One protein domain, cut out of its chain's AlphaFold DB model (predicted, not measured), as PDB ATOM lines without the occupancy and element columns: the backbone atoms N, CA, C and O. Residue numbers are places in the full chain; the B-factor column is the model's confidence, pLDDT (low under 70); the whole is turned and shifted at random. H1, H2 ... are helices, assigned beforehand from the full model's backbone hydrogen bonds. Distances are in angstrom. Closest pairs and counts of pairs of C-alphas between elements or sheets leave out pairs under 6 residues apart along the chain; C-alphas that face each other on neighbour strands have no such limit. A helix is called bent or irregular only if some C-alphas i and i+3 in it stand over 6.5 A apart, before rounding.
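Overview. This is residues 16 to 189 of the 191 residues of an uncharacterized protein of SAR202 cluster bacterium (UniProt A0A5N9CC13). Five helices, H3, H4, H5, H6 and H7, form a loose row, each packing on the next, with H4 and H5 crossing in the middle; H1 packs on H4, and H2 on H3. A long loop, residues 66 to 100, runs out from one end of H3 and returns to H4. The printed part has 174 residues and eight named helices, H1 to H8 in chain order, no named strand: all helix, loose, radius of gyration of the C-alphas 20.3 A, flat, spanning 68 by 46 by 24 A.

Along the chain. Find C-alpha 45 at (268.911, 371.711, 256.909); from there H3 runs 29.8 A to residue 65. H4 is residues 101 to 116, 22.6 A; H5, 122 to 137, 22.3 A; H6, 142 to 152; H7, 159 to 172, 20.8 A. H1 is residues 16 to 26, H2 35 to 40, and H8 178 to 187, ending at C-alpha 187 (249.459, 353.398, 254.986). H7 is only just irregular: C-alphas 168 and 171 are 6.7 A apart.

Arrangement. Among the helices that touch, with their closest C-alphas named, H3 touches H4 at Leu 58 and Tyr 104, 5.9 A, and H2 at Ala 48 and Ile 35, 5.6 A. H4 touches H5 at Trp 109 and Ala 129, 5.0 A, a steep tilt of 50 degrees, and H1 at Leu 108 and Ala 24, 6.4 A. H5 and H6 form a hairpin, Tyr 132 and Pro 144 4.2 A apart, as do H6 and H7, Ser 142 and Tyr 172 6.2 A apart. H8 is near H6 and H7. Every O i to N i+4 pair is within hydrogen-bond range in H1, H2, H3, H4, H5 and H8; in H6 6 of 7, in H7 8 of 10.

Size, cuts and confidence. The farthest C-alphas, Ala 76 and Gly 158, are 67.9 A apart. The printed part has no cut; the link from H3 to H4 is long. Mean pLDDT of the printed part is 81.7, under 70 at residues 67 to 94, 172 to 182, 185 to 186 and 189.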
ATOM      1  N   PHE A  16     248.055 370.188 229.890       80.06
ATOM      2  CA  PHE A  16     247.707 369.656 231.204       80.06
ATOM      3  C   PHE A  16     248.879 369.739 232.191       80.06
ATOM      4  O   PHE A  16     248.720 370.142 233.345       80.06
ATOM      5  N   ARG A  17     250.089 369.381 231.742       83.44
ATOM      6  CA  ARG A  17     251.292 369.449 232.584       83.44
ATOM      7  C   ARG A  17     251.664 370.888 232.902       83.44
ATOM      8  O   ARG A  17     252.059 371.156 234.036       83.44
ATOM      9  N   LEU A  18     251.531 371.777 231.921       84.19
ATOM     10  CA  LEU A  18     251.757 373.203 232.099       84.19
ATOM     11  C   LEU A  18     250.791 373.774 233.137       84.19
ATOM     12  O   LEU A  18     251.255 374.283 234.151       84.19
ATOM     13  N   GLY A  19     249.484 373.564 232.976       86.25
ATOM     14  CA  GLY A  19     248.479 374.082 233.906       86.25
ATOM     15  C   GLY A  19     248.668 373.583 235.343       86.25
ATOM     16  O   GLY A  19     248.488 374.341 236.297       86.25
ATOM     17  N   ILE A  20     249.098 372.327 235.527       90.00
ATOM     18  CA  ILE A  20     249.459 371.792 236.851       90.00
ATOM     19  C   ILE A  20     250.650 372.541 237.460       90.00
ATOM     20  O   ILE A  20     250.628 372.867 238.650       90.00
ATOM     21  N   VAL A  21     251.706 372.759 236.672       90.94
ATOM     22  CA  VAL A  21     252.932 373.424 237.130       90.94
ATOM     23  C   VAL A  21     252.667 374.891 237.422       90.94
ATOM     24  O   VAL A  21     252.966 375.320 238.530       90.94
ATOM     25  N   GLU A  22     252.023 375.617 236.513       91.12
ATOM     26  CA  GLU A  22     251.664 377.026 236.699       91.12
ATOM     27  C   GLU A  22     250.793 377.222 237.939       91.12
ATOM     28  O   GLU A  22     251.032 378.129 238.731       91.12
ATOM     29  N   SER A  23     249.833 376.323 238.184       92.00
ATOM     30  CA  SER A  23     249.013 376.371 239.400       92.00
ATOM     31  C   SER A  23     249.851 376.223 240.675       92.00
ATOM     32  O   SER A  23     249.581 376.884 241.678       92.00
ATOM     33  N   ALA A  24     250.864 375.350 240.669       94.69
ATOM     34  CA  ALA A  24     251.759 375.169 241.810       94.69
ATOM     35  C   ALA A  24     252.751 376.338 241.960       94.69
ATOM     36  O   ALA A  24     252.997 376.788 243.079       94.69
ATOM     37  N   GLU A  25     253.286 376.852 240.853       94.50
ATOM     38  CA  GLU A  25     254.179 378.017 240.806       94.50
ATOM     39  C   GLU A  25     253.463 379.281 241.289       94.50
ATOM     40  O   GLU A  25     254.015 380.014 242.104       94.50
ATOM     41  N   PHE A  26     252.203 379.482 240.900       95.75
ATOM     42  CA  PHE A  26     251.370 380.595 241.357       95.75
ATOM     43  C   PHE A  26     251.201 380.609 242.885       95.75
ATOM     44  O   PHE A  26     251.328 381.644 243.536       95.75
ATOM     45  N   LEU A  27     251.017 379.440 243.511       95.69
ATOM     46  CA  LEU A  27     250.962 379.322 244.978       95.69
ATOM     47  C   LEU A  27     252.292 379.687 245.670       95.69
ATOM     48  O   LEU A  27     252.331 379.895 246.892       95.69
ATOM     49  N   LEU A  28     253.379 379.760 244.903       95.75
ATOM     50  CA  LEU A  28     254.730 380.102 245.333       95.75
ATOM     51  C   LEU A  28     255.253 381.399 244.693       95.75
ATOM     52  O   LEU A  28     256.428 381.696 244.865       95.75
ATOM     53  N   GLU A  29     254.415 382.206 244.032       91.81
ATOM     54  CA  GLU A  29     254.847 383.409 243.294       91.81
ATOM     55  C   GLU A  29     255.670 384.376 244.164       91.81
ATOM     56  O   GLU A  29     256.702 384.894 243.750       91.81
ATOM     57  N   ASN A  30     255.256 384.553 245.420       91.44
ATOM     58  CA  ASN A  30     255.927 385.425 246.389       91.44
ATOM     59  C   ASN A  30     256.915 384.677 247.302       91.44
ATOM     60  O   ASN A  30     257.332 385.195 248.341       91.44
ATOM     61  N   TRP A  31     257.245 383.423 246.986       95.25
ATOM     62  CA  TRP A  31     258.166 382.629 247.785       95.25
ATOM     63  C   TRP A  31     259.619 382.960 247.446       95.25
ATOM     64  O   TRP A  31     260.058 382.861 246.303       95.25
ATOM     65  N   VAL A  32     260.398 383.284 248.476       96.19
ATOM     66  CA  VAL A  32     261.837 383.510 248.336       96.19
ATOM     67  C   VAL A  32     262.582 382.211 248.630       96.19
ATOM     68  O   VAL A  32     262.695 381.797 249.789       96.19
ATOM     69  N   TRP A  33     263.124 381.589 247.584       96.38
ATOM     70  CA  TRP A  33     263.934 380.375 247.673       96.38
ATOM     71  C   TRP A  33     265.278 380.654 248.358       96.38
ATOM     72  O   TRP A  33     266.174 381.269 247.788       96.38
ATOM     73  N   SER A  34     265.415 380.214 249.607       97.69
ATOM     74  CA  SER A  34     266.674 380.243 250.358       97.69
ATOM     75  C   SER A  34     266.673 379.154 251.425       97.69
ATOM     76  O   SER A  34     265.606 378.776 251.914       97.69
ATOM     77  N   ILE A  35     267.857 378.678 251.828       97.88
ATOM     78  CA  ILE A  35     267.991 377.675 252.900       97.88
ATOM     79  C   ILE A  35     267.280 378.157 254.172       97.88
ATOM     80  O   ILE A  35     266.445 377.445 254.716       97.88
ATOM     81  N   THR A  36     267.509 379.410 254.574       98.00
ATOM     82  CA  THR A  36     266.890 380.001 255.766       98.00
ATOM     83  C   THR A  36     265.363 379.995 255.711       98.00
ATOM     84  O   THR A  36     264.712 379.739 256.721       98.00
ATOM     85  N   ASN A  37     264.760 380.283 254.555       97.69
ATOM     86  CA  ASN A  37     263.302 380.264 254.436       97.69
ATOM     87  C   ASN A  37     262.743 378.837 254.446       97.69
ATOM     88  O   ASN A  37     261.687 378.617 255.032       97.69
ATOM     89  N   LEU A  38     263.457 377.872 253.860       97.50
ATOM     90  CA  LEU A  38     263.088 376.454 253.914       97.50
ATOM     91  C   LEU A  38     263.130 375.919 255.354       97.50
ATOM     92  O   LEU A  38     262.191 375.256 255.793       97.50
ATOM     93  N   GLU A  39     264.157 376.270 256.127       97.50
ATOM     94  CA  GLU A  39     264.242 375.887 257.542       97.50
ATOM     95  C   GLU A  39     263.117 376.504 258.381       97.50
ATOM     96  O   GLU A  39     262.516 375.819 259.207       97.50
ATOM     97  N   LYS A  40     262.759 377.770 258.125       97.00
ATOM     98  CA  LYS A  40     261.656 378.457 258.825       97.00
ATOM     99  C   LYS A  40     260.298 377.774 258.662       97.00
ATOM    100  O   LYS A  40     259.447 377.937 259.529       97.00
ATOM    101  N   ILE A  41     260.088 377.039 257.572       96.12
ATOM    102  CA  ILE A  41     258.851 376.279 257.332       96.12
ATOM    103  C   ILE A  41     258.973 374.815 257.782       96.12
ATOM    104  O   ILE A  41     258.148 373.985 257.415       96.12
ATOM    105  N   GLY A  42     259.999 374.487 258.573       95.75
ATOM    106  CA  GLY A  42     260.159 373.180 259.206       95.75
ATOM    107  C   GLY A  42     260.892 372.137 258.364       95.75
ATOM    108  O   GLY A  42     260.847 370.956 258.708       95.75
ATOM    109  N   ILE A  43     261.566 372.530 257.275       96.56
ATOM    110  CA  ILE A  43     262.395 371.615 256.476       96.56
ATOM    111  C   ILE A  43     263.789 371.508 257.121       96.56
ATOM    112  O   ILE A  43     264.469 372.525 257.237       96.56
ATOM    113  N   PRO A  44     264.258 370.310 257.515       97.19
ATOM    114  CA  PRO A  44     265.589 370.129 258.092       97.19
ATOM    115  C   PRO A  44     266.706 370.588 257.147       97.19
ATOM    116  O   PRO A  44     266.598 370.396 255.938       97.19
ATOM    117  N   LEU A  45     267.807 371.124 257.684       97.38
ATOM    118  CA  LEU A  45     268.911 371.711 256.909       97.38
ATOM    119  C   LEU A  45     269.405 370.840 255.738       97.38
ATOM    120  O   LEU A  45     269.571 371.326 254.620       97.38
ATOM    121  N   ASN A  46     269.626 369.545 255.973       97.06
ATOM    122  CA  ASN A  46     270.080 368.605 254.943       97.06
ATOM    123  C   ASN A  46     269.075 368.478 253.782       97.06
ATOM    124  O   ASN A  46     269.452 368.435 252.607       97.06
ATOM    125  N   GLU A  47     267.787 368.450 254.107       96.94
ATOM    126  CA  GLU A  47     266.693 368.395 253.142       96.94
ATOM    127  C   GLU A  47     266.460 369.757 252.483       96.94
ATOM    128  O   GLU A  47     266.136 369.798 251.301       96.94
ATOM    129  N   ALA A  48     266.692 370.867 253.188       97.38
ATOM    130  CA  ALA A  48     266.616 372.218 252.638       97.38
ATOM    131  C   ALA A  48     267.686 372.441 251.558       97.38
ATOM    132  O   ALA A  48     267.359 372.912 250.469       97.38
ATOM    133  N   ILE A  49     268.935 372.031 251.817       97.75
ATOM    134  CA  ILE A  49     270.026 372.069 250.828       97.75
ATOM    135  C   ILE A  49     269.652 371.248 249.590       97.75
ATOM    136  O   ILE A  49     269.719 371.749 248.467       97.75
ATOM    137  N   THR A  50     269.215 370.002 249.797       96.50
ATOM    138  CA  THR A  50     268.851 369.096 248.696       96.50
ATOM    139  C   THR A  50     267.674 369.647 247.891       96.50
ATOM    140  O   THR A  50     267.714 369.660 246.664       96.50
ATOM    141  N   THR A  51     266.647 370.162 248.571       96.00
ATOM    142  CA  THR A  51     265.442 370.720 247.943       96.00
ATOM    143  C   THR A  51     265.760 371.962 247.120       96.00
ATOM    144  O   THR A  51     265.233 372.097 246.018       96.00
ATOM    145  N   LEU A  52     266.626 372.852 247.615       97.19
ATOM    146  CA  LEU A  52     267.033 374.043 246.871       97.19
ATOM    147  C   LEU A  52     267.834 373.669 245.619       97.19
ATOM    148  O   LEU A  52     267.524 374.155 244.534       97.19
ATOM    149  N   PHE A  53     268.796 372.751 245.748       96.62
ATOM    150  CA  PHE A  53     269.574 372.256 244.612       96.62
ATOM    151  C   PHE A  53     268.686 371.591 243.550       96.62
ATOM    152  O   PHE A  53     268.816 371.863 242.352       96.62
ATOM    153  N   ASP A  54     267.753 370.734 243.976       95.69
ATOM    154  CA  ASP A  54     266.802 370.100 243.067       95.69
ATOM    155  C   ASP A  54     265.893 371.127 242.399       95.69
ATOM    156  O   ASP A  54     265.692 371.042 241.186       95.69
ATOM    157  N   TYR A  55     265.386 372.111 243.148       96.69
ATOM    158  CA  TYR A  55     264.586 373.194 242.586       96.69
ATOM    159  C   TYR A  55     265.352 373.940 241.493       96.69
ATOM    160  O   TYR A  55     264.849 374.031 240.380       96.69
ATOM    161  N   GLU A  56     266.571 374.416 241.753       95.12
ATOM    162  CA  GLU A  56     267.357 375.173 240.769       95.12
ATOM    163  C   GLU A  56     267.610 374.362 239.491       95.12
ATOM    164  O   GLU A  56     267.351 374.825 238.374       95.12
ATOM    165  N   ARG A  57     268.055 373.109 239.653       94.50
ATOM    166  CA  ARG A  57     268.326 372.194 238.539       94.50
ATOM    167  C   ARG A  57     267.069 371.915 237.713       94.50
ATOM    168  O   ARG A  57     267.124 371.904 236.482       94.50
ATOM    169  N   LEU A  58     265.949 371.636 238.378       94.75
ATOM    170  CA  LEU A  58     264.690 371.281 237.727       94.75
ATOM    171  C   LEU A  58     263.999 372.502 237.120       94.75
ATOM    172  O   LEU A  58     263.465 372.381 236.024       94.75
ATOM    173  N   ASN A  59     264.065 373.665 237.768       92.25
ATOM    174  CA  ASN A  59     263.486 374.912 237.279       92.25
ATOM    175  C   ASN A  59     264.147 375.348 235.966       92.25
ATOM    176  O   ASN A  59     263.465 375.667 234.995       92.25
ATOM    177  N   LEU A  60     265.479 375.255 235.880       88.81
ATOM    178  CA  LEU A  60     266.194 375.512 234.628       88.81
ATOM    179  C   LEU A  60     265.748 374.558 233.508       88.81
ATOM    180  O   LEU A  60     265.595 374.968 232.357       88.81
ATOM    181  N   ALA A  61     265.547 373.279 233.830       87.81
ATOM    182  CA  ALA A  61     265.065 372.291 232.869       87.81
ATOM    183  C   ALA A  61     263.593 372.516 232.473       87.81
ATOM    184  O   ALA A  61     263.259 372.303 231.310       87.81
ATOM    185  N   ARG A  62     262.744 372.976 233.402       88.12
ATOM    186  CA  ARG A  62     261.353 373.388 233.163       88.12
ATOM    187  C   ARG A  62     261.298 374.554 232.180       88.12
ATOM    188  O   ARG A  62     260.661 374.411 231.145       88.12
ATOM    189  N   ILE A  63     262.055 375.627 232.424       84.75
ATOM    190  CA  ILE A  63     262.119 376.808 231.541       84.75
ATOM    191  C   ILE A  63     262.573 376.406 230.127       84.75
ATOM    192  O   ILE A  63     261.966 376.796 229.135       84.75
ATOM    193  N   LYS A  64     263.604 375.557 230.012       81.25
ATOM    194  CA  LYS A  64     264.077 375.043 228.710       81.25
ATOM    195  C   LYS A  64     263.070 374.136 227.999       81.25
ATOM    196  O   LYS A  64     263.154 373.966 226.788       81.25
ATOM    197  N   ALA A  65     262.178 373.486 228.740       78.12
ATOM    198  CA  ALA A  65     261.171 372.587 228.188       78.12
ATOM    199  C   ALA A  65     259.850 373.296 227.851       78.12
ATOM    200  O   ALA A  65     258.976 372.680 227.243       78.12
ATOM    201  N   GLU A  66     259.702 374.558 228.253       73.19
ATOM    202  CA  GLU A  66     258.590 375.442 227.888       73.19
ATOM    203  C   GLU A  66     258.830 376.146 226.541       73.19
ATOM    204  O   GLU A  66     257.942 376.802 226.010       73.19
ATOM    205  N   THR A  67     260.013 375.983 225.940       60.50
ATOM    206  CA  THR A  67     260.298 376.506 224.602       60.50
ATOM    207  C   THR A  67     259.499 375.717 223.560       60.50
ATOM    208  O   THR A  67     259.734 374.523 223.350       60.50
ATOM    209  N   SER A  68     258.531 376.388 222.935       53.03
ATOM    210  CA  SER A  68     257.658 375.861 221.890       53.03
ATOM    211  C   SER A  68     258.473 375.278 220.732       53.03
ATOM    212  O   SER A  68     259.347 375.930 220.166       53.03
ATOM    213  N   ILE A  69     258.193 374.024 220.374       52.41
ATOM    214  CA  ILE A  69     258.683 373.434 219.128       52.41
ATOM    215  C   ILE A  69     257.579 373.616 218.096       52.41
ATOM    216  O   ILE A  69     256.602 372.872 218.118       52.41
ATOM    217  N   THR A  70     257.741 374.579 217.193       49.84
ATOM    218  CA  THR A  70     256.907 374.678 215.993       49.84
ATOM    219  C   THR A  70     257.346 373.583 215.025       49.84
ATOM    220  O   THR A  70     258.460 373.623 214.509       49.84
ATOM    221  N   ILE A  71     256.508 372.566 214.821       51.09
ATOM    222  CA  ILE A  71     256.729 371.553 213.780       51.09
ATOM    223  C   ILE A  71     255.927 371.987 212.557       51.09
ATOM    224  O   ILE A  71     254.707 372.114 212.648       51.09
ATOM    225  N   PHE A  72     256.600 372.199 211.428       52.88
ATOM    226  CA  PHE A  72     255.937 372.504 210.166       52.88
ATOM    227  C   PHE A  72     255.606 371.178 209.477       52.88
ATOM    228  O   PHE A  72     256.494 370.366 209.211       52.88
ATOM    229  N   LYS A  73     254.317 370.922 209.240       45.66
ATOM    230  CA  LYS A  73     253.873 369.791 208.421       45.66
ATOM    231  C   LYS A  73     253.431 370.309 207.067       45.66
ATOM    232  O   LYS A  73     252.392 370.956 206.974       45.66
ATOM    233  N   ASP A  74     254.189 369.974 206.032       48.75
ATOM    234  CA  ASP A  74     253.728 370.119 204.660       48.75
ATOM    235  C   ASP A  74     252.871 368.896 204.289       48.75
ATOM    236  O   ASP A  74     253.356 367.772 204.123       48.75
ATOM    237  N   TYR A  75     251.558 369.109 204.202       48.69
ATOM    238  CA  TYR A  75     250.588 368.064 203.868       48.69
ATOM    239  C   TYR A  75     250.679 367.602 202.403       48.69
ATOM    240  O   TYR A  75     250.097 366.568 202.069       48.69
ATOM    241  N   ALA A  76     251.398 368.326 201.537       53.22
ATOM    242  CA  ALA A  76     251.573 367.967 200.133       53.22
ATOM    243  C   ALA A  76     252.742 366.990 199.894       53.22
ATOM    244  O   ALA A  76     252.694 366.218 198.936       53.22
ATOM    245  N   SER A  77     253.764 366.995 200.756       56.59
ATOM    246  CA  SER A  77     255.005 366.219 200.580       56.59
ATOM    247  C   SER A  77     255.226 365.131 201.637       56.59
ATOM    248  O   SER A  77     255.925 364.155 201.369       56.59
ATOM    249  N   GLY A  78     254.612 365.250 202.821       52.41
ATOM    250  CA  GLY A  78     254.809 364.304 203.924       52.41
ATOM    251  C   GLY A  78     256.177 364.409 204.616       52.41
ATOM    252  O   GLY A  78     256.467 363.586 205.485       52.41
ATOM    253  N   GLU A  79     256.999 365.403 204.265       49.66
ATOM    254  CA  GLU A  79     258.285 365.688 204.908       49.66
ATOM    255  C   GLU A  79     258.133 366.702 206.058       49.66
ATOM    256  O   GLU A  79     257.374 367.670 205.978       49.66
ATOM    257  N   GLU A  80     258.864 366.475 207.157       50.38
ATOM    258  CA  GLU A  80     259.001 367.439 208.255       50.38
ATOM    259  C   GLU A  80     260.056 368.484 207.865       50.38
ATOM    260  O   GLU A  80     261.257 368.212 207.920       50.38
ATOM    261  N   LEU A  81     259.620 369.679 207.467       51.62
ATOM    262  CA  LEU A  81     260.519 370.799 207.185       51.62
ATOM    263  C   LEU A  81     260.638 371.703 208.416       51.62
ATOM    264  O   LEU A  81     259.675 371.942 209.138       51.62
ATOM    265  N   LEU A  82     261.846 372.197 208.682       50.81
ATOM    266  CA  LEU A  82     262.088 373.256 209.657       50.81
ATOM    267  C   LEU A  82     262.160 374.578 208.890       50.81
ATOM    268  O   LEU A  82     263.173 374.863 208.263       50.81
ATOM    269  N   ASP A  83     261.082 375.347 209.015       44.00
ATOM    270  CA  ASP A  83     260.960 376.776 208.721       44.00
ATOM    271  C   ASP A  83     260.826 377.203 207.247       44.00
ATOM    272  O   ASP A  83     261.745 377.117 206.441       44.00
ATOM    273  N   GLU A  84     259.619 377.666 206.917       49.53
ATOM    274  CA  GLU A  84     259.291 379.037 206.494       49.53
ATOM    275  C   GLU A  84     258.093 379.006 205.529       49.53
ATOM    276  O   GLU A  84     258.171 378.545 204.395       49.53
ATOM    277  N   ALA A  85     256.973 379.551 206.013       48.03
ATOM    278  CA  ALA A  85     255.809 379.987 205.243       48.03
ATOM    279  C   ALA A  85     255.072 378.934 204.389       48.03
ATOM    280  O   ALA A  85     255.325 378.795 203.199       48.03
ATOM    281  N   THR A  86     254.040 378.302 204.960       45.09
ATOM    282  CA  THR A  86     252.734 378.021 204.311       45.09
ATOM    283  C   THR A  86     251.782 377.361 205.326       45.09
ATOM    284  O   THR A  86     252.244 376.626 206.190       45.09
ATOM    285  N   ASP A  87     250.491 377.723 205.287       44.28
ATOM    286  CA  ASP A  87     249.364 377.267 206.136       44.28
ATOM    287  C   ASP A  87     249.705 376.659 207.516       44.28
ATOM    288  O   ASP A  87     249.964 375.471 207.698       44.28
ATOM    289  N   ILE A  88     249.669 377.529 208.527       46.88
ATOM    290  CA  ILE A  88     250.326 377.342 209.820       46.88
ATOM    291  C   ILE A  88     249.423 376.578 210.802       46.88
ATOM    292  O   ILE A  88     248.535 377.158 211.426       46.88
ATOM    293  N   ALA A  89     249.701 375.292 211.024       47.47
ATOM    294  CA  ALA A  89     249.250 374.578 212.218       47.47
ATOM    295  C   ALA A  89     250.356 374.610 213.290       47.47
ATOM    296  O   ALA A  89     251.127 373.662 213.437       47.47
ATOM    297  N   THR A  90     250.461 375.709 214.046       48.31
ATOM    298  CA  THR A  90     251.383 375.781 215.191       48.31
ATOM    299  C   THR A  90     250.920 374.804 216.263       48.31
ATOM    300  O   THR A  90     249.893 375.014 216.904       48.31
ATOM    301  N   THR A  91     251.678 373.734 216.478       51.59
ATOM    302  CA  THR A  91     251.438 372.815 217.591       51.59
ATOM    303  C   THR A  91     252.420 373.139 218.709       51.59
ATOM    304  O   THR A  91     253.598 372.810 218.609       51.59
ATOM    305  N   ASN A  92     251.956 373.795 219.773       57.16
ATOM    306  CA  ASN A  92     252.796 374.070 220.933       57.16
ATOM    307  C   ASN A  92     252.929 372.805 221.789       57.16
ATOM    308  O   ASN A  92     251.934 372.243 222.237       57.16
ATOM    309  N   TYR A  93     254.162 372.356 222.025       59.81
ATOM    310  CA  TYR A  93     254.446 371.291 222.984       59.81
ATOM    311  C   TYR A  93     254.991 371.895 224.275       59.81
ATOM    312  O   TYR A  93     256.140 372.329 224.310       59.81
ATOM    313  N   TYR A  94     254.208 371.867 225.347       67.06
ATOM    314  CA  TYR A  94     254.616 372.386 226.647       67.06
ATOM    315  C   TYR A  94     255.129 371.260 227.537       67.06
ATOM    316  O   TYR A  94     254.443 370.273 227.780       67.06
ATOM    317  N   LEU A  95     256.368 371.366 228.025       72.88
ATOM    318  CA  LEU A  95     256.936 370.457 229.032       72.88
ATOM    319  C   LEU A  95     256.932 368.957 228.650       72.88
ATOM    320  O   LEU A  95     257.285 368.103 229.467       72.88
ATOM    321  N   LYS A  96     256.607 368.592 227.401       70.06
ATOM    322  CA  LYS A  96     256.560 367.194 226.933       70.06
ATOM    323  C   LYS A  96     257.910 366.498 227.095       70.06
ATOM    324  O   LYS A  96     257.976 365.336 227.494       70.06
ATOM    325  N   LYS A  97     259.000 367.231 226.842       70.81
ATOM    326  CA  LYS A  97     260.386 366.762 227.013       70.81
ATOM    327  C   LYS A  97     260.920 366.938 228.443       70.81
ATOM    328  O   LYS A  97     262.049 366.527 228.718       70.81
ATOM    329  N   PHE A  98     260.138 367.499 229.369       84.50
ATOM    330  CA  PHE A  98     260.574 367.715 230.745       84.50
ATOM    331  C   PHE A  98     260.543 366.411 231.551       84.50
ATOM    332  O   PHE A  98     259.594 366.103 232.269       84.50
ATOM    333  N   ARG A  99     261.622 365.626 231.459       83.12
ATOM    334  CA  ARG A  99     261.766 364.358 232.201       83.12
ATOM    335  C   ARG A  99     261.713 364.535 233.724       83.12
ATOM    336  O   ARG A  99     261.348 363.597 234.421       83.12
ATOM    337  N   GLY A 100     262.064 365.724 234.220       88.88
ATOM    338  CA  GLY A 100     262.046 366.082 235.641       88.88
ATOM    339  C   GLY A 100     260.685 366.533 236.179       88.88
ATOM    340  O   GLY A 100     260.601 366.895 237.350       88.88
ATOM    341  N   PHE A 101     259.631 366.521 235.358       89.06
ATOM    342  CA  PHE A 101     258.288 366.964 235.744       89.06
ATOM    343  C   PHE A 101     257.757 366.335 237.049       89.06
ATOM    344  O   PHE A 101     257.289 367.087 237.904       89.06
ATOM    345  N   PRO A 102     257.865 365.006 237.273       90.50
ATOM    346  CA  PRO A 102     257.456 364.390 238.537       90.50
ATOM    347  C   PRO A 102     258.136 365.008 239.758       90.50
ATOM    348  O   PRO A 102     257.470 365.420 240.702       90.50
ATOM    349  N   GLN A 103     259.465 365.084 239.714       93.31
ATOM    350  CA  GLN A 103     260.287 365.536 240.828       93.31
ATOM    351  C   GLN A 103     260.092 367.027 241.077       93.31
ATOM    352  O   GLN A 103     260.066 367.457 242.225       93.31
ATOM    353  N   TYR A 104     259.917 367.811 240.012       95.62
ATOM    354  CA  TYR A 104     259.682 369.243 240.131       95.62
ATOM    355  C   TYR A 104     258.370 369.521 240.853       95.62
ATOM    356  O   TYR A 104     258.349 370.269 241.825       95.62
ATOM    357  N   LEU A 105     257.301 368.832 240.454       94.81
ATOM    358  CA  LEU A 105     256.005 368.973 241.102       94.81
ATOM    359  C   LEU A 105     256.067 368.567 242.583       94.81
ATOM    360  O   LEU A 105     255.526 369.270 243.433       94.81
ATOM    361  N   GLU A 106     256.771 367.480 242.912       95.56
ATOM    362  CA  GLU A 106     257.000 367.095 244.309       95.56
ATOM    363  C   GLU A 106     257.734 368.179 245.105       95.56
ATOM    364  O   GLU A 106     257.324 368.485 246.223       95.56
ATOM    365  N   VAL A 107     258.789 368.779 244.543       97.31
ATOM    366  CA  VAL A 107     259.538 369.869 245.187       97.31
ATOM    367  C   VAL A 107     258.624 371.054 245.491       97.31
ATOM    368  O   VAL A 107     258.602 371.513 246.633       97.31
ATOM    369  N   LEU A 108     257.816 371.505 244.525       97.69
ATOM    370  CA  LEU A 108     256.875 372.610 244.741       97.69
ATOM    371  C   LEU A 108     255.867 372.271 245.851       97.69
ATOM    372  O   LEU A 108     255.680 373.052 246.788       97.69
ATOM    373  N   TRP A 109     255.262 371.079 245.807       97.44
ATOM    374  CA  TRP A 109     254.266 370.677 246.804       97.44
ATOM    375  C   TRP A 109     254.841 370.468 248.204       97.44
ATOM    376  O   TRP A 109     254.131 370.738 249.170       97.44
ATOM    377  N   ARG A 110     256.117 370.085 248.353       96.75
ATOM    378  CA  ARG A 110     256.776 370.058 249.673       96.75
ATOM    379  C   ARG A 110     256.744 371.438 250.319       96.75
ATOM    380  O   ARG A 110     256.364 371.547 251.480       96.75
ATOM    381  N   ILE A 111     257.074 372.488 249.566       97.69
ATOM    382  CA  ILE A 111     257.094 373.861 250.088       97.69
ATOM    383  C   ILE A 111     255.677 374.344 250.390       97.69
ATOM    384  O   ILE A 111     255.420 374.891 251.462       97.69
ATOM    385  N   ILE A 112     254.741 374.110 249.467       97.69
ATOM    386  CA  ILE A 112     253.341 374.516 249.633       97.69
ATOM    387  C   ILE A 112     252.739 373.867 250.885       97.69
ATOM    388  O   ILE A 112     252.108 374.552 251.690       97.69
ATOM    389  N   LEU A 113     252.942 372.561 251.073       97.38
ATOM    390  CA  LEU A 113     252.380 371.833 252.209       97.38
ATOM    391  C   LEU A 113     253.101 372.160 253.520       97.38
ATOM    392  O   LEU A 113     252.416 372.357 254.517       97.38
ATOM    393  N   ALA A 114     254.432 372.304 253.527       96.94
ATOM    394  CA  ALA A 114     255.180 372.747 254.711       96.94
ATOM    395  C   ALA A 114     254.690 374.111 255.220       96.94
ATOM    396  O   ALA A 114     254.508 374.306 256.417       96.94
ATOM    397  N   ARG A 115     254.397 375.048 254.308       96.50
ATOM    398  CA  ARG A 115     253.839 376.363 254.662       96.50
ATOM    399  C   ARG A 115     252.424 376.285 255.231       96.50
ATOM    400  O   ARG A 115     252.071 377.096 256.079       96.50
ATOM    401  N   ARG A 116     251.598 375.363 254.730       96.56
ATOM    402  CA  ARG A 116     250.201 375.201 255.168       96.56
ATOM    403  C   ARG A 116     250.075 374.415 256.472       96.56
ATOM    404  O   ARG A 116     249.138 374.661 257.221       96.56
ATOM    405  N   TYR A 117     250.994 373.483 256.715       96.12
ATOM    406  CA  TYR A 117     250.950 372.532 257.825       96.12
ATOM    407  C   TYR A 117     252.315 372.459 258.541       96.12
ATOM    408  O   TYR A 117     252.936 371.393 258.560       96.12
ATOM    409  N   PRO A 118     252.810 373.571 259.120       92.50
ATOM    410  CA  PRO A 118     254.160 373.643 259.694       92.50
ATOM    411  C   PRO A 118     254.391 372.641 260.837       92.50
ATOM    412  O   PRO A 118     255.498 372.132 261.003       92.50
ATOM    413  N   ASP A 119     253.337 372.286 261.573       91.75
ATOM    414  CA  ASP A 119     253.415 371.395 262.737       91.75
ATOM    415  C   ASP A 119     253.427 369.899 262.375       91.75
ATOM    416  O   ASP A 119     253.669 369.041 263.225       91.75
ATOM    417  N   ALA A 120     253.201 369.551 261.102       91.69
ATOM    418  CA  ALA A 120     253.128 368.155 260.675       91.69
ATOM    419  C   ALA A 120     254.481 367.429 260.731       91.69
ATOM    420  O   ALA A 120     254.532 366.197 260.787       91.69
ATOM    421  N   GLY A 121     255.582 368.178 260.723       92.94
ATOM    422  CA  GLY A 121     256.927 367.637 260.606       92.94
ATOM    423  C   GLY A 121     257.250 367.168 259.185       92.94
ATOM    424  O   GLY A 121     256.422 366.624 258.448       92.94
ATOM    425  N   TYR A 122     258.503 367.366 258.791       94.38
ATOM    426  CA  TYR A 122     258.916 367.221 257.400       94.38
ATOM    427  C   TYR A 122     258.729 365.827 256.765       94.38
ATOM    428  O   TYR A 122     258.316 365.784 255.607       94.38
ATOM    429  N   PRO A 123     258.943 364.684 257.453       92.69
ATOM    430  CA  PRO A 123     258.714 363.369 256.839       92.69
ATOM    431  C   PRO A 123     257.287 363.202 256.301       92.69
ATOM    432  O   PRO A 123     257.074 362.690 255.204       92.69
ATOM    433  N   ARG A 124     256.309 363.735 257.039       92.56
ATOM    434  CA  ARG A 124     254.890 363.699 256.675       92.56
ATOM    435  C   ARG A 124     254.596 364.635 255.512       92.56
ATOM    436  O   ARG A 124     253.926 364.240 254.562       92.56
ATOM    437  N   ILE A 125     255.161 365.842 255.535       95.69
ATOM    438  CA  ILE A 125     255.089 366.770 254.399       95.69
ATOM    439  C   ILE A 125     255.645 366.130 253.125       95.69
ATOM    440  O   ILE A 125     255.028 366.233 252.067       95.69
ATOM    441  N   LYS A 126     256.788 365.445 253.222       93.75
ATOM    442  CA  LYS A 126     257.435 364.773 252.092       93.75
ATOM    443  C   LYS A 126     256.534 363.681 251.509       93.75
ATOM    444  O   LYS A 126     256.286 363.701 250.306       93.75
ATOM    445  N   ALA A 127     255.979 362.810 252.352       91.12
ATOM    446  CA  ALA A 127     255.035 361.771 251.932       91.12
ATOM    447  C   ALA A 127     253.772 362.359 251.272       91.12
ATOM    448  O   ALA A 127     253.365 361.934 250.187       91.12
ATOM    449  N   ALA A 128     253.188 363.392 251.887       92.81
ATOM    450  CA  ALA A 128     252.014 364.079 251.364       92.81
ATOM    451  C   ALA A 128     252.288 364.734 250.005       92.81
ATOM    452  O   ALA A 128     251.489 364.597 249.082       92.81
ATOM    453  N   ALA A 129     253.430 365.403 249.842       94.62
ATOM    454  CA  ALA A 129     253.806 366.038 248.584       94.62
ATOM    455  C   ALA A 129     253.989 365.017 247.454       94.62
ATOM    456  O   ALA A 129     253.525 365.255 246.338       94.62
ATOM    457  N   THR A 130     254.596 363.861 247.743       92.38
ATOM    458  CA  THR A 130     254.714 362.754 246.784       92.38
ATOM    459  C   THR A 130     253.341 362.237 246.352       92.38
ATOM    460  O   THR A 130     253.089 362.112 245.152       92.38
ATOM    461  N   LEU A 131     252.410 362.012 247.287       90.19
ATOM    462  CA  LEU A 131     251.034 361.625 246.945       90.19
ATOM    463  C   LEU A 131     250.318 362.683 246.120       90.19
ATOM    464  O   LEU A 131     249.668 362.356 245.127       90.19
ATOM    465  N   TYR A 132     250.439 363.945 246.525       92.25
ATOM    466  CA  TYR A 132     249.791 365.058 245.851       92.25
ATOM    467  C   TYR A 132     250.270 365.151 244.402       92.25
ATOM    468  O   TYR A 132     249.456 365.159 243.480       92.25
ATOM    469  N   ALA A 133     251.586 365.135 244.183       91.69
ATOM    470  CA  ALA A 133     252.171 365.180 242.849       91.69
ATOM    471  C   ALA A 133     251.744 363.977 241.995       91.69
ATOM    472  O   ALA A 133     251.370 364.148 240.837       91.69
ATOM    473  N   GLN A 134     251.751 362.761 242.551       88.75
ATOM    474  CA  GLN A 134     251.304 361.562 241.835       88.75
ATOM    475  C   GLN A 134     249.830 361.646 241.428       88.75
ATOM    476  O   GLN A 134     249.498 361.372 240.277       88.75
ATOM    477  N   GLY A 135     248.963 362.047 242.359       86.62
ATOM    478  CA  GLY A 135     247.528 362.175 242.133       86.62
ATOM    479  C   GLY A 135     247.184 363.212 241.072       86.62
ATOM    480  O   GLY A 135     246.439 362.926 240.140       86.62
ATOM    481  N   THR A 136     247.787 364.396 241.176       88.88
ATOM    482  CA  THR A 136     247.573 365.488 240.222       88.88
ATOM    483  C   THR A 136     248.037 365.096 238.821       88.88
ATOM    484  O   THR A 136     247.326 365.332 237.851       88.88
ATOM    485  N   ARG A 137     249.178 364.407 238.705       87.69
ATOM    486  CA  ARG A 137     249.677 363.899 237.419       87.69
ATOM    487  C   ARG A 137     248.789 362.836 236.786       87.69
ATOM    488  O   ARG A 137     248.741 362.755 235.567       87.69
ATOM    489  N   ALA A 138     248.148 362.008 237.604       83.19
ATOM    490  CA  ALA A 138     247.236 360.969 237.144       83.19
ATOM    491  C   ALA A 138     245.821 361.503 236.843       83.19
ATOM    492  O   ALA A 138     244.960 360.728 236.443       83.19
ATOM    493  N   GLY A 139     245.551 362.798 237.074       81.31
ATOM    494  CA  GLY A 139     244.198 363.358 236.979       81.31
ATOM    495  C   GLY A 139     243.245 362.844 238.070       81.31
ATOM    496  O   GLY A 139     242.032 363.019 237.985       81.31
ATOM    497  N   GLU A 140     243.764 362.204 239.122       82.38
ATOM    498  CA  GLU A 140     242.964 361.575 240.172       82.38
ATOM    499  C   GLU A 140     242.675 362.563 241.310       82.38
ATOM    500  O   GLU A 140     243.361 362.572 242.330       82.38
ATOM    501  N   HIS A 141     241.623 363.376 241.194       81.12
ATOM    502  CA  HIS A 141     241.302 364.417 242.187       81.12
ATOM    503  C   HIS A 141     241.143 363.928 243.642       81.12
ATOM    504  O   HIS A 141     241.299 364.717 244.578       81.12
ATOM    505  N   SER A 142     240.826 362.650 243.868       79.50
ATOM    506  CA  SER A 142     240.716 362.065 245.209       79.50
ATOM    507  C   SER A 142     242.064 361.929 245.918       79.50
ATOM    508  O   SER A 142     242.116 362.047 247.143       79.50
ATOM    509  N   VAL A 143     243.154 361.713 245.175       83.88
ATOM    510  CA  VAL A 143     244.480 361.454 245.754       83.88
ATOM    511  C   VAL A 143     245.088 362.725 246.364       83.88
ATOM    512  O   VAL A 143     245.418 362.679 247.549       83.88
ATOM    513  N   PRO A 144     245.158 363.884 245.673       87.81
ATOM    514  CA  PRO A 144     245.634 365.128 246.278       87.81
ATOM    515  C   PRO A 144     244.798 365.566 247.484       87.81
ATOM    516  O   PRO A 144     245.332 366.050 248.479       87.81
ATOM    517  N   ARG A 145     243.479 365.333 247.441       85.88
ATOM    518  CA  ARG A 145     242.592 365.623 248.577       85.88
ATOM    519  C   ARG A 145     242.909 364.766 249.794       85.88
ATOM    520  O   ARG A 145     242.866 365.280 250.906       85.88
ATOM    521  N   ALA A 146     243.223 363.488 249.606       85.00
ATOM    522  CA  ALA A 146     243.642 362.644 250.716       85.00
ATOM    523  C   ALA A 146     245.053 362.972 251.197       85.00
ATOM    524  O   ALA A 146     245.277 362.949 252.399       85.00
ATOM    525  N   ALA A 147     245.971 363.330 250.296       89.12
ATOM    526  CA  ALA A 147     247.311 363.787 250.656       89.12
ATOM    527  C   ALA A 147     247.259 365.021 251.568       89.12
ATOM    528  O   ALA A 147     247.972 365.107 252.562       89.12
ATOM    529  N   GLU A 148     246.367 365.962 251.265       91.69
ATOM    530  CA  GLU A 148     246.148 367.124 252.120       91.69
ATOM    531  C   GLU A 148     245.333 366.779 253.377       91.69
ATOM    532  O   GLU A 148     245.630 367.271 254.463       91.69
ATOM    533  N   GLY A 149     244.332 365.901 253.260       90.25
ATOM    534  CA  GLY A 149     243.545 365.410 254.392       90.25
ATOM    535  C   GLY A 149     244.402 364.698 255.440       90.25
ATOM    536  O   GLY A 149     244.193 364.901 256.629       90.25
ATOM    537  N   PHE A 150     245.409 363.946 255.004       85.56
ATOM    538  CA  PHE A 150     246.408 363.311 255.856       85.56
ATOM    539  C   PHE A 150     247.067 364.317 256.813       85.56
ATOM    540  O   PHE A 150     247.160 364.052 258.011       85.56
ATOM    541  N   LEU A 151     247.464 365.484 256.294       93.38
ATOM    542  CA  LEU A 151     248.060 366.564 257.082       93.38
ATOM    543  C   LEU A 151     247.015 367.294 257.923       93.38
ATOM    544  O   LEU A 151     247.222 367.522 259.107       93.38
ATOM    545  N   ARG A 152     245.868 367.622 257.321       94.81
ATOM    546  CA  ARG A 152     244.808 368.416 257.952       94.81
ATOM    547  C   ARG A 152     244.169 367.733 259.154       94.81
ATOM    548  O   ARG A 152     243.818 368.406 260.114       94.81
ATOM    549  N   TYR A 153     243.961 366.424 259.069       93.81
ATOM    550  CA  TYR A 153     243.406 365.636 260.164       93.81
ATOM    551  C   TYR A 153     244.481 365.153 261.131       93.81
ATOM    552  O   TYR A 153     244.116 364.556 262.127       93.81
ATOM    553  N   GLU A 154     245.772 365.378 260.866       93.06
ATOM    554  CA  GLU A 154     246.863 364.969 261.757       93.06
ATOM    555  C   GLU A 154     246.780 363.492 262.168       93.06
ATOM    556  O   GLU A 154     246.893 363.143 263.344       93.06
ATOM    557  N   ILE A 155     246.561 362.592 261.202       88.38
ATOM    558  CA  ILE A 155     246.164 361.198 261.486       88.38
ATOM    559  C   ILE A 155     247.185 360.407 262.321       88.38
ATOM    560  O   ILE A 155     246.863 359.361 262.872       88.38
ATOM    561  N   TRP A 156     248.415 360.913 262.427       87.00
ATOM    562  CA  TRP A 156     249.472 360.365 263.276       87.00
ATOM    563  C   TRP A 156     249.256 360.620 264.774       87.00
ATOM    564  O   TRP A 156     250.003 360.081 265.586       87.00
ATOM    565  N   ARG A 157     248.291 361.460 265.166       90.19
ATOM    566  CA  ARG A 157     248.030 361.790 266.576       90.19
ATOM    567  C   ARG A 157     247.193 360.747 267.306       90.19
ATOM    568  O   ARG A 157     247.202 360.740 268.533       90.19
ATOM    569  N   GLY A 158     246.488 359.879 266.586       88.69
ATOM    570  CA  GLY A 158     245.717 358.793 267.184       88.69
ATOM    571  C   GLY A 158     244.537 358.339 266.332       88.69
ATOM    572  O   GLY A 158     244.230 358.914 265.287       88.69
ATOM    573  N   GLU A 159     243.850 357.306 266.815       89.69
ATOM    574  CA  GLU A 159     242.800 356.612 266.060       89.69
ATOM    575  C   GLU A 159     241.573 357.488 265.768       89.69
ATOM    576  O   GLU A 159     240.951 357.356 264.714       89.69
ATOM    577  N   GLU A 160     241.238 358.428 266.653       93.94
ATOM    578  CA  GLU A 160     240.104 359.345 266.467       93.94
ATOM    579  C   GLU A 160     240.303 360.252 265.240       93.94
ATOM    580  O   GLU A 160     239.409 360.401 264.403       93.94
ATOM    581  N   TYR A 161     241.515 360.789 265.083       92.00
ATOM    582  CA  TYR A 161     241.930 361.609 263.944       92.00
ATOM    583  C   TYR A 161     241.929 360.802 262.644       92.00
ATOM    584  O   TYR A 161     241.406 361.245 261.615       92.00
ATOM    585  N   ARG A 162     242.460 359.574 262.703       86.62
ATOM    586  CA  ARG A 162     242.466 358.638 261.574       86.62
ATOM    587  C   ARG A 162     241.049 358.263 261.141       86.62
ATOM    588  O   ARG A 162     240.751 358.276 259.947       86.62
ATOM    589  N   SER A 163     240.155 358.004 262.089       88.50
ATOM    590  CA  SER A 163     238.748 357.699 261.825       88.50
ATOM    591  C   SER A 163     238.027 358.871 261.156       88.50
ATOM    592  O   SER A 163     237.337 358.679 260.152       88.50
ATOM    593  N   ALA A 164     238.240 360.100 261.641       90.81
ATOM    594  CA  ALA A 164     237.674 361.305 261.034       90.81
ATOM    595  C   ALA A 164     238.176 361.525 259.595       90.81
ATOM    596  O   ALA A 164     237.394 361.871 258.702       90.81
ATOM    597  N   PHE A 165     239.459 361.263 259.341       89.50
ATOM    598  CA  PHE A 165     240.029 361.292 257.998       89.50
ATOM    599  C   PHE A 165     239.377 360.259 257.071       89.50
ATOM    600  O   PHE A 165     238.912 360.621 255.988       89.50
ATOM    601  N   ILE A 166     239.283 358.998 257.500       85.00
ATOM    602  CA  ILE A 166     238.654 357.905 256.740       85.00
ATOM    603  C   ILE A 166     237.201 358.256 256.394       85.00
ATOM    604  O   ILE A 166     236.795 358.105 255.238       85.00
ATOM    605  N   GLU A 167     236.442 358.788 257.357       87.19
ATOM    606  CA  GLU A 167     235.073 359.265 257.149       87.19
ATOM    607  C   GLU A 167     235.019 360.366 256.082       87.19
ATOM    608  O   GLU A 167     234.217 360.302 255.148       87.19
ATOM    609  N   SER A 168     235.941 361.333 256.148       85.12
ATOM    610  CA  SER A 168     236.038 362.427 255.176       85.12
ATOM    611  C   SER A 168     236.303 361.947 253.743       85.12
ATOM    612  O   SER A 168     235.962 362.653 252.788       85.12
ATOM    613  N   LEU A 169     236.885 360.752 253.580       81.25
ATOM    614  CA  LEU A 169     237.186 360.158 252.282       81.25
ATOM    615  C   LEU A 169     236.013 359.385 251.671       81.25
ATOM    616  O   LEU A 169     236.020 359.142 250.462       81.25
ATOM    617  N   LYS A 170     234.983 359.029 252.451       79.69
ATOM    618  CA  LYS A 170     233.845 358.228 251.965       79.69
ATOM    619  C   LYS A 170     233.092 358.887 250.806       79.69
ATOM    620  O   LYS A 170     232.644 358.200 249.895       79.69
ATOM    621  N   LYS A 171     233.027 360.221 250.777       74.38
ATOM    622  CA  LYS A 171     232.405 360.997 249.686       74.38
ATOM    623  C   LYS A 171     233.127 360.905 248.336       74.38
ATOM    624  O   LYS A 171     232.564 361.313 247.329       74.38
ATOM    625  N   TYR A 172     234.358 360.395 248.307       67.50
ATOM    626  CA  TYR A 172     235.153 360.232 247.085       67.50
ATOM    627  C   TYR A 172     235.181 358.778 246.588       67.50
ATOM    628  O   TYR A 172     235.988 358.429 245.728       67.50
ATOM    629  N   GLN A 173     234.330 357.906 247.140       62.38
ATOM    630  CA  GLN A 173     234.305 356.485 246.804       62.38
ATOM    631  C   GLN A 173     233.793 356.221 245.378       62.38
ATOM    632  O   GLN A 173     232.654 356.533 245.042       62.38
ATOM    633  N   LYS A 174     234.612 355.525 244.576       55.41
ATOM    634  CA  LYS A 174     234.157 354.605 243.513       55.41
ATOM    635  C   LYS A 174     234.050 353.171 244.088       55.41
ATOM    636  O   LYS A 174     234.642 352.909 245.139       55.41
ATOM    637  N   PRO A 175     233.285 352.244 243.471       49.34
ATOM    638  CA  PRO A 175     232.794 351.022 244.121       49.34
ATOM    639  C   PRO A 175     233.889 350.148 244.760       49.34
ATOM    640  O   PRO A 175     234.972 349.993 244.200       49.34
ATOM    641  N   ARG A 176     233.543 349.589 245.932       51.50
ATOM    642  CA  ARG A 176     234.166 348.649 246.908       51.50
ATOM    643  C   ARG A 176     235.565 347.994 246.727       51.50
ATOM    644  O   ARG A 176     235.999 347.349 247.671       51.50
ATOM    645  N   GLY A 177     236.327 348.174 245.649       54.19
ATOM    646  CA  GLY A 177     237.673 347.588 245.469       54.19
ATOM    647  C   GLY A 177     238.842 348.583 245.389       54.19
ATOM    648  O   GLY A 177     239.983 348.218 245.678       54.19
ATOM    649  N   GLY A 178     238.579 349.838 245.006       58.75
ATOM    650  CA  GLY A 178     239.609 350.884 244.905       58.75
ATOM    651  C   GLY A 178     239.973 351.512 246.253       58.75
ATOM    652  O   GLY A 178     241.118 351.885 246.477       58.75
ATOM    653  N   TYR A 179     239.016 351.561 247.182       65.94
ATOM    654  CA  TYR A 179     239.174 352.235 248.472       65.94
ATOM    655  C   TYR A 179     240.181 351.544 249.403       65.94
ATOM    656  O   TYR A 179     241.041 352.206 249.969       65.94
ATOM    657  N   ALA A 180     240.135 350.213 249.513       68.56
ATOM    658  CA  ALA A 180     241.096 349.465 250.326       68.56
ATOM    659  C   ALA A 180     242.527 349.579 249.775       68.56
ATOM    660  O   ALA A 180     243.470 349.774 250.535       68.56
ATOM    661  N   ARG A 181     242.689 349.535 248.443       67.56
ATOM    662  CA  ARG A 181     243.984 349.767 247.782       67.56
ATOM    663  C   ARG A 181     244.492 351.187 248.000       67.56
ATOM    664  O   ARG A 181     245.682 351.384 248.211       67.56
ATOM    665  N   PHE A 182     243.593 352.166 247.967       66.12
ATOM    666  CA  PHE A 182     243.924 353.556 248.237       66.12
ATOM    667  C   PHE A 182     244.393 353.766 249.679       66.12
ATOM    668  O   PHE A 182     245.452 354.349 249.879       66.12
ATOM    669  N   LEU A 183     243.665 353.231 250.665       71.50
ATOM    670  CA  LEU A 183     244.078 353.287 252.069       71.50
ATOM    671  C   LEU A 183     245.402 352.557 252.303       71.50
ATOM    672  O   LEU A 183     246.288 353.125 252.922       71.50
ATOM    673  N   SER A 184     245.590 351.371 251.722       74.44
ATOM    674  CA  SER A 184     246.858 350.636 251.820       74.44
ATOM    675  C   SER A 184     248.034 351.408 251.212       74.44
ATOM    676  O   SER A 184     249.130 351.379 251.759       74.44
ATOM    677  N   ARG A 185     247.817 352.140 250.112       67.94
ATOM    678  CA  ARG A 185     248.838 353.015 249.520       67.94
ATOM    679  C   ARG A 185     249.150 354.220 250.405       67.94
ATOM    680  O   ARG A 185     250.290 354.667 250.402       67.94
ATOM    681  N   ILE A 186     248.160 354.744 251.131       68.12
ATOM    682  CA  ILE A 186     248.384 355.780 252.144       68.12
ATOM    683  C   ILE A 186     249.191 355.190 253.303       68.12
ATOM    684  O   ILE A 186     250.220 355.757 253.637       68.12
ATOM    685  N   ASP A 187     248.783 354.046 253.855       70.50
ATOM    686  CA  ASP A 187     249.459 353.398 254.986       70.50
ATOM    687  C   ASP A 187     250.930 353.064 254.659       70.50
ATOM    688  O   ASP A 187     251.815 353.375 255.449       70.50
ATOM    689  N   ALA A 188     251.222 352.557 253.455       71.38
ATOM    690  CA  ALA A 188     252.589 352.251 253.008       71.38
ATOM    691  C   ALA A 188     253.518 353.475 252.884       71.38
ATOM    692  O   ALA A 188     254.726 353.319 252.746       71.38
ATOM    693  N   LEU A 189     252.971 354.692 252.872       60.06
ATOM    694  CA  LEU A 189     253.751 355.933 252.845       60.06
ATOM    695  C   LEU A 189     253.960 356.531 254.242       60.06
ATOM    696  O   LEU A 189     254.584 357.587 254.361       60.06
TER     697      LEU A 189